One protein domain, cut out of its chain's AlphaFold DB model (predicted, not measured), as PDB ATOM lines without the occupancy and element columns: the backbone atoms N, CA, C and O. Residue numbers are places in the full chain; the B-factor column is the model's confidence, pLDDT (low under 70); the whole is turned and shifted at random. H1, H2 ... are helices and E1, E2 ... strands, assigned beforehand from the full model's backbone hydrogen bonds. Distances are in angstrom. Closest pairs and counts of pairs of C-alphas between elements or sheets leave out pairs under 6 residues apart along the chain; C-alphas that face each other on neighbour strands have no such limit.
ATOM      1  N   VAL A  39       3.570 -48.928 -16.222       76.62
ATOM      2  CA  VAL A  39       4.401 -47.877 -16.832       76.62
ATOM      3  C   VAL A  39       5.668 -48.528 -17.359       76.62
ATOM      4  O   VAL A  39       6.578 -48.812 -16.587       76.62
ATOM      5  N   GLY A  40       5.692 -48.816 -18.660       85.06
ATOM      6  CA  GLY A  40       6.915 -49.272 -19.308       85.06
ATOM      7  C   GLY A  40       7.907 -48.133 -19.526       85.06
ATOM      8  O   GLY A  40       7.556 -46.952 -19.449       85.06
ATOM      9  N   ILE A  41       9.143 -48.488 -19.861       90.50
ATOM     10  CA  ILE A  41      10.183 -47.525 -20.217       90.50
ATOM     11  C   ILE A  41       9.889 -46.862 -21.572       90.50
ATOM     12  O   ILE A  41       9.398 -47.505 -22.512       90.50
ATOM     13  N   GLU A  42      10.158 -45.560 -21.653       91.81
ATOM     14  CA  GLU A  42       9.985 -44.727 -22.845       91.81
ATOM     15  C   GLU A  42      11.182 -44.893 -23.792       91.81
ATOM     16  O   GLU A  42      12.112 -44.098 -23.795       91.81
ATOM     17  N   MET A  43      11.171 -45.975 -24.570       92.69
ATOM     18  CA  MET A  43      12.136 -46.232 -25.645       92.69
ATOM     19  C   MET A  43      11.468 -46.995 -26.792       92.69
ATOM     20  O   MET A  43      10.408 -47.607 -26.593       92.69
ATOM     21  N   SER A  44      12.070 -47.006 -27.981       94.81
ATOM     22  CA  SER A  44      11.597 -47.874 -29.062       94.81
ATOM     23  C   SER A  44      11.826 -49.345 -28.710       94.81
ATOM     24  O   SER A  44      12.931 -49.745 -28.355       94.81
ATOM     25  N   LYS A  45      10.776 -50.170 -28.796       93.69
ATOM     26  CA  LYS A  45      10.818 -51.585 -28.389       93.69
ATOM     27  C   LYS A  45       9.751 -52.436 -29.066       93.69
ATOM     28  O   LYS A  45       8.653 -51.970 -29.367       93.69
ATOM     29  N   SER A  46      10.046 -53.722 -29.247       91.44
ATOM     30  CA  SER A  46       9.141 -54.707 -29.868       91.44
ATOM     31  C   SER A  46       8.381 -55.601 -28.877       91.44
ATOM     32  O   SER A  46       7.706 -56.553 -29.273       91.44
ATOM     33  N   SER A  47       8.550 -55.392 -27.574       86.25
ATOM     34  CA  SER A  47       7.918 -56.202 -26.527       86.25
ATOM     35  C   SER A  47       7.905 -55.458 -25.192       86.25
ATOM     36  O   SER A  47       8.486 -54.381 -25.072       86.25
ATOM     37  N   GLY A  48       7.206 -56.027 -24.206       87.69
ATOM     38  CA  GLY A  48       7.085 -55.459 -22.867       87.69
ATOM     39  C   GLY A  48       5.776 -54.699 -22.654       87.69
ATOM     40  O   GLY A  48       4.741 -55.046 -23.231       87.69
ATOM     41  N   THR A  49       5.825 -53.691 -21.793       88.12
ATOM     42  CA  THR A  49       4.696 -52.846 -21.399       88.12
ATOM     43  C   THR A  49       4.786 -51.516 -22.145       88.12
ATOM     44  O   THR A  49       5.849 -50.899 -22.142       88.12
ATOM     45  N   PRO A  50       3.714 -51.014 -22.778       90.50
ATOM     46  CA  PRO A  50       3.754 -49.691 -23.390       90.50
ATOM     47  C   PRO A  50       4.089 -48.606 -22.358       90.50
ATOM     48  O   PRO A  50       3.588 -48.630 -21.230       90.50
ATOM     49  N   SER A  51       4.911 -47.644 -22.757       91.69
ATOM     50  CA  SER A  51       5.035 -46.360 -22.075       91.69
ATOM     51  C   SER A  51       4.048 -45.386 -22.700       91.69
ATOM     52  O   SER A  51       3.968 -45.307 -23.923       91.69
ATOM     53  N   TRP A  52       3.264 -44.677 -21.893       90.62
ATOM     54  CA  TRP A  52       2.198 -43.801 -22.382       90.62
ATOM     55  C   TRP A  52       2.577 -42.338 -22.169       90.62
ATOM     56  O   TRP A  52       2.851 -41.932 -21.042       90.62
ATOM     57  N   LEU A  53       2.543 -41.549 -23.245       89.75
ATOM     58  CA  LEU A  53       2.786 -40.102 -23.203       89.75
ATOM     59  C   LEU A  53       1.610 -39.348 -22.558       89.75
ATOM     60  O   LEU A  53       1.771 -38.278 -21.974       89.75
ATOM     61  N   GLN A  54       0.408 -39.908 -22.686       88.44
ATOM     62  CA  GLN A  54      -0.843 -39.374 -22.145       88.44
ATOM     63  C   GLN A  54      -1.571 -40.462 -21.340       88.44
ATOM     64  O   GLN A  54      -0.968 -41.454 -20.932       88.44
ATOM     65  N   ASP A  55      -2.878 -40.301 -21.125       87.12
ATOM     66  CA  ASP A  55      -3.696 -41.333 -20.493       87.12
ATOM     67  C   ASP A  55      -3.550 -42.676 -21.242       87.12
ATOM     68  O   ASP A  55      -3.690 -42.718 -22.474       87.12
ATOM     69  N   ARG A  63      -8.205 -59.274 -26.483       85.56
ATOM     70  CA  ARG A  63      -7.988 -59.630 -27.885       85.56
ATOM     71  C   ARG A  63      -6.667 -59.111 -28.467       85.56
ATOM     72  O   ARG A  63      -6.081 -59.785 -29.310       85.56
ATOM     73  N   TYR A  64      -6.215 -57.938 -28.048       88.25
ATOM     74  CA  TYR A  64      -5.067 -57.276 -28.650       88.25
ATOM     75  C   TYR A  64      -3.848 -57.363 -27.741       88.25
ATOM     76  O   TYR A  64      -3.943 -57.273 -26.521       88.25
ATOM     77  N   MET A  65      -2.698 -57.575 -28.363       89.06
ATOM     78  CA  MET A  65      -1.402 -57.701 -27.716       89.06
ATOM     79  C   MET A  65      -0.507 -56.573 -28.205       89.06
ATOM     80  O   MET A  65      -0.434 -56.330 -29.410       89.06
ATOM     81  N   PHE A  66       0.182 -55.911 -27.281       89.94
ATOM     82  CA  PHE A  66       1.236 -54.967 -27.627       89.94
ATOM     83  C   PHE A  66       2.317 -55.656 -28.469       89.94
ATOM     84  O   PHE A  66       2.737 -56.771 -28.159       89.94
ATOM     85  N   HIS A  67       2.739 -55.000 -29.545       91.44
ATOM     86  CA  HIS A  67       3.736 -55.538 -30.465       91.44
ATOM     87  C   HIS A  67       4.896 -54.584 -30.727       91.44
ATOM     88  O   HIS A  67       6.001 -55.045 -30.987       91.44
ATOM     89  N   LEU A  68       4.654 -53.277 -30.712       94.12
ATOM     90  CA  LEU A  68       5.680 -52.305 -31.061       94.12
ATOM     91  C   LEU A  68       5.391 -50.954 -30.428       94.12
ATOM     92  O   LEU A  68       4.245 -50.512 -30.447       94.12
ATOM     93  N   GLN A  69       6.438 -50.300 -29.945       94.75
ATOM     94  CA  GLN A  69       6.485 -48.888 -29.595       94.75
ATOM     95  C   GLN A  69       7.654 -48.257 -30.352       94.75
ATOM     96  O   GLN A  69       8.737 -48.839 -30.378       94.75
ATOM     97  N   LEU A  70       7.428 -47.098 -30.965       95.69
ATOM     98  CA  LEU A  70       8.441 -46.321 -31.678       95.69
ATOM     99  C   LEU A  70       8.355 -44.854 -31.268       95.69
ATOM    100  O   LEU A  70       7.272 -44.269 -31.325       95.69
ATOM    101  N   LEU A  71       9.488 -44.269 -30.897       95.12
ATOM    102  CA  LEU A  71       9.615 -42.837 -30.632       95.12
ATOM    103  C   LEU A  71       9.910 -42.113 -31.947       95.12
ATOM    104  O   LEU A  71      10.679 -42.608 -32.773       95.12
ATOM    105  N   ASP A  72       9.328 -40.929 -32.134       94.88
ATOM    106  CA  ASP A  72       9.596 -40.107 -33.324       94.88
ATOM    107  C   ASP A  72      11.087 -39.751 -33.457       94.88
ATOM    108  O   ASP A  72      11.644 -39.796 -34.552       94.88
ATOM    109  N   ALA A  73      11.750 -39.491 -32.324       93.50
ATOM    110  CA  ALA A  73      13.176 -39.180 -32.268       93.50
ATOM    111  C   ALA A  73      14.050 -40.311 -32.842       93.50
ATOM    112  O   ALA A  73      14.930 -40.044 -33.660       93.50
ATOM    113  N   ASP A  74      13.761 -41.566 -32.486       94.00
ATOM    114  CA  ASP A  74      14.520 -42.728 -32.966       94.00
ATOM    115  C   ASP A  74      14.312 -42.933 -34.477       94.00
ATOM    116  O   ASP A  74      15.233 -43.286 -35.216       94.00
ATOM    117  N   ILE A  75      13.099 -42.660 -34.971       93.19
ATOM    118  CA  ILE A  75      12.796 -42.698 -36.406       93.19
ATOM    119  C   ILE A  75      13.592 -41.619 -37.155       93.19
ATOM    120  O   ILE A  75      14.183 -41.905 -38.203       93.19
ATOM    121  N   ALA A  76      13.619 -40.396 -36.622       92.50
ATOM    122  CA  ALA A  76      14.335 -39.268 -37.209       92.50
ATOM    123  C   ALA A  76      15.859 -39.479 -37.210       92.50
ATOM    124  O   ALA A  76      16.527 -39.093 -38.171       92.50
ATOM    125  N   GLU A  77      16.412 -40.129 -36.180       92.19
ATOM    126  CA  GLU A  77      17.837 -40.477 -36.116       92.19
ATOM    127  C   GLU A  77      18.236 -41.455 -37.230       92.19
ATOM    128  O   GLU A  77      19.269 -41.280 -37.883       92.19
ATOM    129  N   ILE A  78      17.395 -42.455 -37.495       90.81
ATOM    130  CA  ILE A  78      17.641 -43.457 -38.537       90.81
ATOM    131  C   ILE A  78      17.511 -42.841 -39.927       90.81
ATOM    132  O   ILE A  78      18.310 -43.134 -40.825       90.81
ATOM    133  N   ASN A  79      16.484 -42.019 -40.134       89.94
ATOM    134  CA  ASN A  79      16.284 -41.335 -41.398       89.94
ATOM    135  C   ASN A  79      15.576 -39.982 -41.205       89.94
ATOM    136  O   ASN A  79      14.349 -39.962 -41.061       89.94
ATOM    137  N   PRO A  80      16.315 -38.863 -41.336       90.00
ATOM    138  CA  PRO A  80      15.780 -37.512 -41.167       90.00
ATOM    139  C   PRO A  80      14.599 -37.160 -42.077       90.00
ATOM    140  O   PRO A  80      13.823 -36.271 -41.745       90.00
ATOM    141  N   ASP A  81      14.401 -37.863 -43.200       89.62
ATOM    142  CA  ASP A  81      13.232 -37.647 -44.065       89.62
ATOM    143  C   ASP A  81      11.899 -37.990 -43.363       89.62
ATOM    144  O   ASP A  81      10.835 -37.612 -43.853       89.62
ATOM    145  N   HIS A  82      11.944 -38.709 -42.236       89.62
ATOM    146  CA  HIS A  82      10.784 -39.107 -41.433       89.62
ATOM    147  C   HIS A  82      10.605 -38.271 -40.158       89.62
ATOM    148  O   HIS A  82       9.752 -38.611 -39.342       89.62
ATOM    149  N   GLU A  83      11.390 -37.209 -39.968       90.94
ATOM    150  CA  GLU A  83      11.253 -36.311 -38.818       90.94
ATOM    151  C   GLU A  83       9.808 -35.796 -38.688       90.94
ATOM    152  O   GLU A  83       9.203 -35.330 -39.662       90.94
ATOM    153  N   GLY A  84       9.235 -35.899 -37.487       91.81
ATOM    154  CA  GLY A  84       7.883 -35.438 -37.199       91.81
ATOM    155  C   GLY A  84       6.770 -36.337 -37.738       91.81
ATOM    156  O   GLY A  84       5.612 -35.909 -37.746       91.81
ATOM    157  N   ILE A  85       7.056 -37.567 -38.192       92.00
ATOM    158  CA  ILE A  85       6.024 -38.484 -38.709       92.00
ATOM    159  C   ILE A  85       4.961 -38.818 -37.653       92.00
ATOM    160  O   ILE A  85       3.796 -39.037 -37.998       92.00
ATOM    161  N   PHE A  86       5.338 -38.800 -36.374       94.31
ATOM    162  CA  PHE A  86       4.454 -38.949 -35.217       94.31
ATOM    163  C   PHE A  86       4.262 -37.648 -34.431       94.31
ATOM    164  O   PHE A  86       3.764 -37.705 -33.310       94.31
ATOM    165  N   ALA A  87       4.595 -36.490 -35.015       93.75
ATOM    166  CA  ALA A  87       4.474 -35.172 -34.386       93.75
ATOM    167  C   ALA A  87       5.149 -35.112 -33.000       93.75
ATOM    168  O   ALA A  87       4.492 -34.807 -32.005       93.75
ATOM    169  N   ASP A  88       6.441 -35.459 -32.948       93.19
ATOM    170  CA  ASP A  88       7.252 -35.524 -31.719       93.19
ATOM    171  C   ASP A  88       6.701 -36.502 -30.656       93.19
ATOM    172  O   ASP A  88       6.965 -36.377 -29.461       93.19
ATOM    173  N   GLY A  89       5.889 -37.466 -31.095       95.25
ATOM    174  CA  GLY A  89       5.155 -38.393 -30.245       95.25
ATOM    175  C   GLY A  89       5.688 -39.828 -30.236       95.25
ATOM    176  O   GLY A  89       6.840 -40.118 -30.563       95.25
ATOM    177  N   ILE A  90       4.793 -40.749 -29.870       95.69
ATOM    178  CA  ILE A  90       5.043 -42.189 -29.787       95.69
ATOM    179  C   ILE A  90       3.996 -42.942 -30.609       95.69
ATOM    180  O   ILE A  90       2.787 -42.757 -30.433       95.69
ATOM    181  N   GLY A  91       4.463 -43.819 -31.494       95.38
ATOM    182  CA  GLY A  91       3.644 -44.758 -32.254       95.38
ATOM    183  C   GLY A  91       3.594 -46.135 -31.594       95.38
ATOM    184  O   GLY A  91       4.609 -46.648 -31.130       95.38
ATOM    185  N   TYR A  92       2.426 -46.770 -31.611       94.12
ATOM    186  CA  TYR A  92       2.170 -48.073 -31.004       94.12
ATOM    187  C   TYR A  92       1.488 -49.013 -31.991       94.12
ATOM    188  O   TYR A  92       0.496 -48.648 -32.621       94.12
ATOM    189  N   VAL A  93       1.952 -50.257 -32.072       93.50
ATOM    190  CA  VAL A  93       1.284 -51.330 -32.817       93.50
ATOM    191  C   VAL A  93       0.745 -52.356 -31.839       93.50
ATOM    192  O   VAL A  93       1.472 -52.882 -30.993       93.50
ATOM    193  N   PHE A  94      -0.525 -52.698 -32.016       91.81
ATOM    194  CA  PHE A  94      -1.180 -53.783 -31.308       91.81
ATOM    195  C   PHE A  94      -1.708 -54.800 -32.308       91.81
ATOM    196  O   PHE A  94      -2.361 -54.437 -33.283       91.81
ATOM    197  N   ILE A  95      -1.453 -56.077 -32.049       91.94
ATOM    198  CA  ILE A  95      -1.864 -57.186 -32.911       91.94
ATOM    199  C   ILE A  95      -3.008 -57.949 -32.254       91.94
ATOM    200  O   ILE A  95      -2.943 -58.317 -31.082       91.94
ATOM    201  N   ASP A  96      -4.047 -58.253 -33.025       91.81
ATOM    202  CA  ASP A  96      -5.063 -59.224 -32.637       91.81
ATOM    203  C   ASP A  96      -4.455 -60.633 -32.644       91.81
ATOM    204  O   ASP A  96      -4.050 -61.151 -33.687       91.81
ATOM    205  N   HIS A  97      -4.445 -61.327 -31.504       88.12
ATOM    206  CA  HIS A  97      -3.900 -62.688 -31.441       88.12
ATOM    207  C   HIS A  97      -4.665 -63.702 -32.320       88.12
ATOM    208  O   HIS A  97      -4.162 -64.794 -32.608       88.12
ATOM    209  N   ARG A  98      -5.874 -63.361 -32.785       88.25
ATOM    210  CA  ARG A  98      -6.665 -64.155 -33.739       88.25
ATOM    211  C   ARG A  98      -6.279 -63.905 -35.191       88.25
ATOM    212  O   ARG A  98      -6.639 -64.736 -36.024       88.25
ATOM    213  N   ALA A  99      -5.511 -62.856 -35.492       87.50
ATOM    214  CA  ALA A  99      -5.099 -62.498 -36.851       87.50
ATOM    215  C   ALA A  99      -4.415 -63.665 -37.580       87.50
ATOM    216  O   ALA A  99      -4.630 -63.874 -38.767       87.50
ATOM    217  N   ARG A 100      -3.687 -64.523 -36.848       84.94
ATOM    218  CA  ARG A 100      -3.069 -65.752 -37.387       84.94
ATOM    219  C   ARG A 100      -4.057 -66.735 -38.029       84.94
ATOM    220  O   ARG A 100      -3.636 -67.613 -38.775       84.94
ATOM    221  N   ARG A 101      -5.344 -66.653 -37.685       88.06
ATOM    222  CA  ARG A 101      -6.431 -67.488 -38.230       88.06
ATOM    223  C   ARG A 101      -7.333 -66.715 -39.198       88.06
ATOM    224  O   ARG A 101      -8.300 -67.294 -39.691       88.06
ATOM    225  N   GLY A 102      -7.053 -65.431 -39.408       85.75
ATOM    226  CA  GLY A 102      -7.788 -64.565 -40.319       85.75
ATOM    227  C   GLY A 102      -7.468 -64.865 -41.779       85.75
ATOM    228  O   GLY A 102      -6.543 -65.613 -42.109       85.75
ATOM    229  N   LYS A 103      -8.272 -64.285 -42.659       90.88
ATOM    230  CA  LYS A 103      -8.047 -64.250 -44.101       90.88
ATOM    231  C   LYS A 103      -7.351 -62.947 -44.475       90.88
ATOM    232  O   LYS A 103      -7.337 -61.982 -43.719       90.88
ATOM    233  N   GLU A 104      -6.786 -62.924 -45.673       88.75
ATOM    234  CA  GLU A 104      -6.287 -61.684 -46.256       88.75
ATOM    235  C   GLU A 104      -7.400 -60.622 -46.291       88.75
ATOM    236  O   GLU A 104      -8.528 -60.910 -46.693       88.75
ATOM    237  N   GLY A 105      -7.069 -59.408 -45.845       87.69
ATOM    238  CA  GLY A 105      -8.015 -58.299 -45.716       87.69
ATOM    239  C   GLY A 105      -8.762 -58.235 -44.379       87.69
ATOM    240  O   GLY A 105      -9.441 -57.239 -44.139       87.69
ATOM    241  N   ASP A 106      -8.623 -59.236 -43.503       89.81
ATOM    242  CA  ASP A 106      -9.163 -59.164 -42.142       89.81
ATOM    243  C   ASP A 106      -8.342 -58.197 -41.272       89.81
ATOM    244  O   ASP A 106      -7.132 -58.034 -41.440       89.81
ATOM    245  N   GLU A 107      -9.006 -57.577 -40.294       88.69
ATOM    246  CA  GLU A 107      -8.350 -56.734 -39.295       88.69
ATOM    247  C   GLU A 107      -7.340 -57.558 -38.480       88.69
ATOM    248  O   GLU A 107      -7.701 -58.528 -37.809       88.69
ATOM    249  N   ALA A 108      -6.068 -57.155 -38.532       91.00
ATOM    250  CA  ALA A 108      -4.975 -57.825 -37.832       91.00
ATOM    251  C   ALA A 108      -4.583 -57.139 -36.515       91.00
ATOM    252  O   ALA A 108      -3.734 -57.652 -35.785       91.00
ATOM    253  N   GLY A 109      -5.176 -55.985 -36.212       91.44
ATOM    254  CA  GLY A 109      -4.736 -55.108 -35.140       91.44
ATOM    255  C   GLY A 109      -4.994 -53.644 -35.466       91.44
ATOM    256  O   GLY A 109      -5.718 -53.326 -36.410       91.44
ATOM    257  N   TYR A 110      -4.365 -52.759 -34.705       90.06
ATOM    258  CA  TYR A 110      -4.399 -51.322 -34.947       90.06
ATOM    259  C   TYR A 110      -3.044 -50.692 -34.651       90.06
ATOM    260  O   TYR A 110      -2.223 -51.212 -33.891       90.06
ATOM    261  N   PHE A 111      -2.847 -49.544 -35.283       92.50
ATOM    262  CA  PHE A 111      -1.739 -48.645 -35.045       92.50
ATOM    263  C   PHE A 111      -2.286 -47.359 -34.421       92.50
ATOM    264  O   PHE A 111      -3.337 -46.865 -34.839       92.50
ATOM    265  N   TYR A 112      -1.606 -46.854 -33.401       90.88
ATOM    266  CA  TYR A 112      -2.031 -45.717 -32.593       90.88
ATOM    267  C   TYR A 112      -0.859 -44.755 -32.395       90.88
ATOM    268  O   TYR A 112       0.267 -45.214 -32.264       90.88
ATOM    269  N   ILE A 113      -1.106 -43.445 -32.360       94.00
ATOM    270  CA  ILE A 113      -0.081 -42.429 -32.079       94.00
ATOM    271  C   ILE A 113      -0.567 -41.566 -30.911       94.00
ATOM    272  O   ILE A 113      -1.706 -41.097 -30.941       94.00
ATOM    273  N   GLN A 114       0.295 -41.333 -29.919       93.25
ATOM    274  CA  GLN A 114       0.142 -40.246 -28.945       93.25
ATOM    275  C   GLN A 114       1.157 -39.155 -29.259       93.25
ATOM    276  O   GLN A 114       2.325 -39.456 -29.459       93.25
ATOM    277  N   TYR A 115       0.714 -37.905 -29.284       92.19
ATOM    278  CA  TYR A 115       1.541 -36.719 -29.513       92.19
ATOM    279  C   TYR A 115       1.104 -35.609 -28.549       92.19
ATOM    280  O   TYR A 115       0.025 -35.698 -27.946       92.19
TER     281      TYR A 115
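Overview. This is residues 39 to 55 and 63 to 115 of the 116 residues of an uncharacterized protein of Pseudomonas putida S11 (UniProt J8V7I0). A narrow, three-stranded ribbon of sheet forms the body, with the short helix H1 at one end of it and the loop of residues 101 to 106 sticking out at the other. Before the ribbon, the unnamed stretch of residues 39 to 55 curves over one face of the sheet. The printed part has 70 residues, with one named helix and three named strands in the order E1, H1, E2, E3; the sheet's order is E1, E2, E3, all antiparallel. The class is mixed, helices and strands, but under half of the residues are in named elements. The whole is only just loose, close to compact, with a radius of gyration of the C-alphas of 13.3 A and spans of 37 by 29 by 18 A.

Arrangement. Residues 39 to 55 hold no named element, and their C-alphas lie 9 to 16 A from the mean of all C-alphas. After the cut comes E1, residues 64 to 71, an edge strand that bends by 50 degrees at residue 67. A tight link leads to H1, residues 72 to 78, which is not on the sheet; every O i to N i+4 pair in it is within hydrogen-bond range. E2, residues 90 to 96, is the inner strand, antiparallel to E1 at 159 degrees; N 65 and O 95 are 2.8 A apart, and N 91 and O 70 are 2.8 A apart, both within hydrogen-bond range. The closest C-alphas of H1 and E2 are those of Asp 72 and Ile 90, 6.1 A apart. E3, residues 109 to 114, is the other edge strand and forms a hairpin with E2, antiparallel at 163 degrees; N 92 and O 112, 2.7 A, and N 110 and O 94, 3.0 A, are within hydrogen-bond range. The C-alphas of Gly 91 and Ile 113 face each other at 4.4 A. H1 and E3 are apart.

Along the chain. E1 begins at C-alpha 64 (-5.067, -57.276, -28.650) and measures 20.7 A from first to last C-alpha. H1 measures 10.2 A and begins at C-alpha 72 (9.596, -40.107, -33.324). E2 measures 20.0 A. E3 measures 16.8 A and ends at C-alpha 114 (0.142, -40.246, -28.945).

Size, cuts and confidence. The two C-alphas farthest apart, those of Pro 80 and Arg 101, are 37.4 A apart. Residues 56 to 62 are not printed, and C-alphas 55 and 63 are 20.2 A apart across this cut. The links H1 to E2, with 11 residues between them, and E2 to E3, with 12, are long; in the latter, residues 101 to 106 stand free. The mean pLDDT of the printed part is 90.9, and no printed residue is under 70.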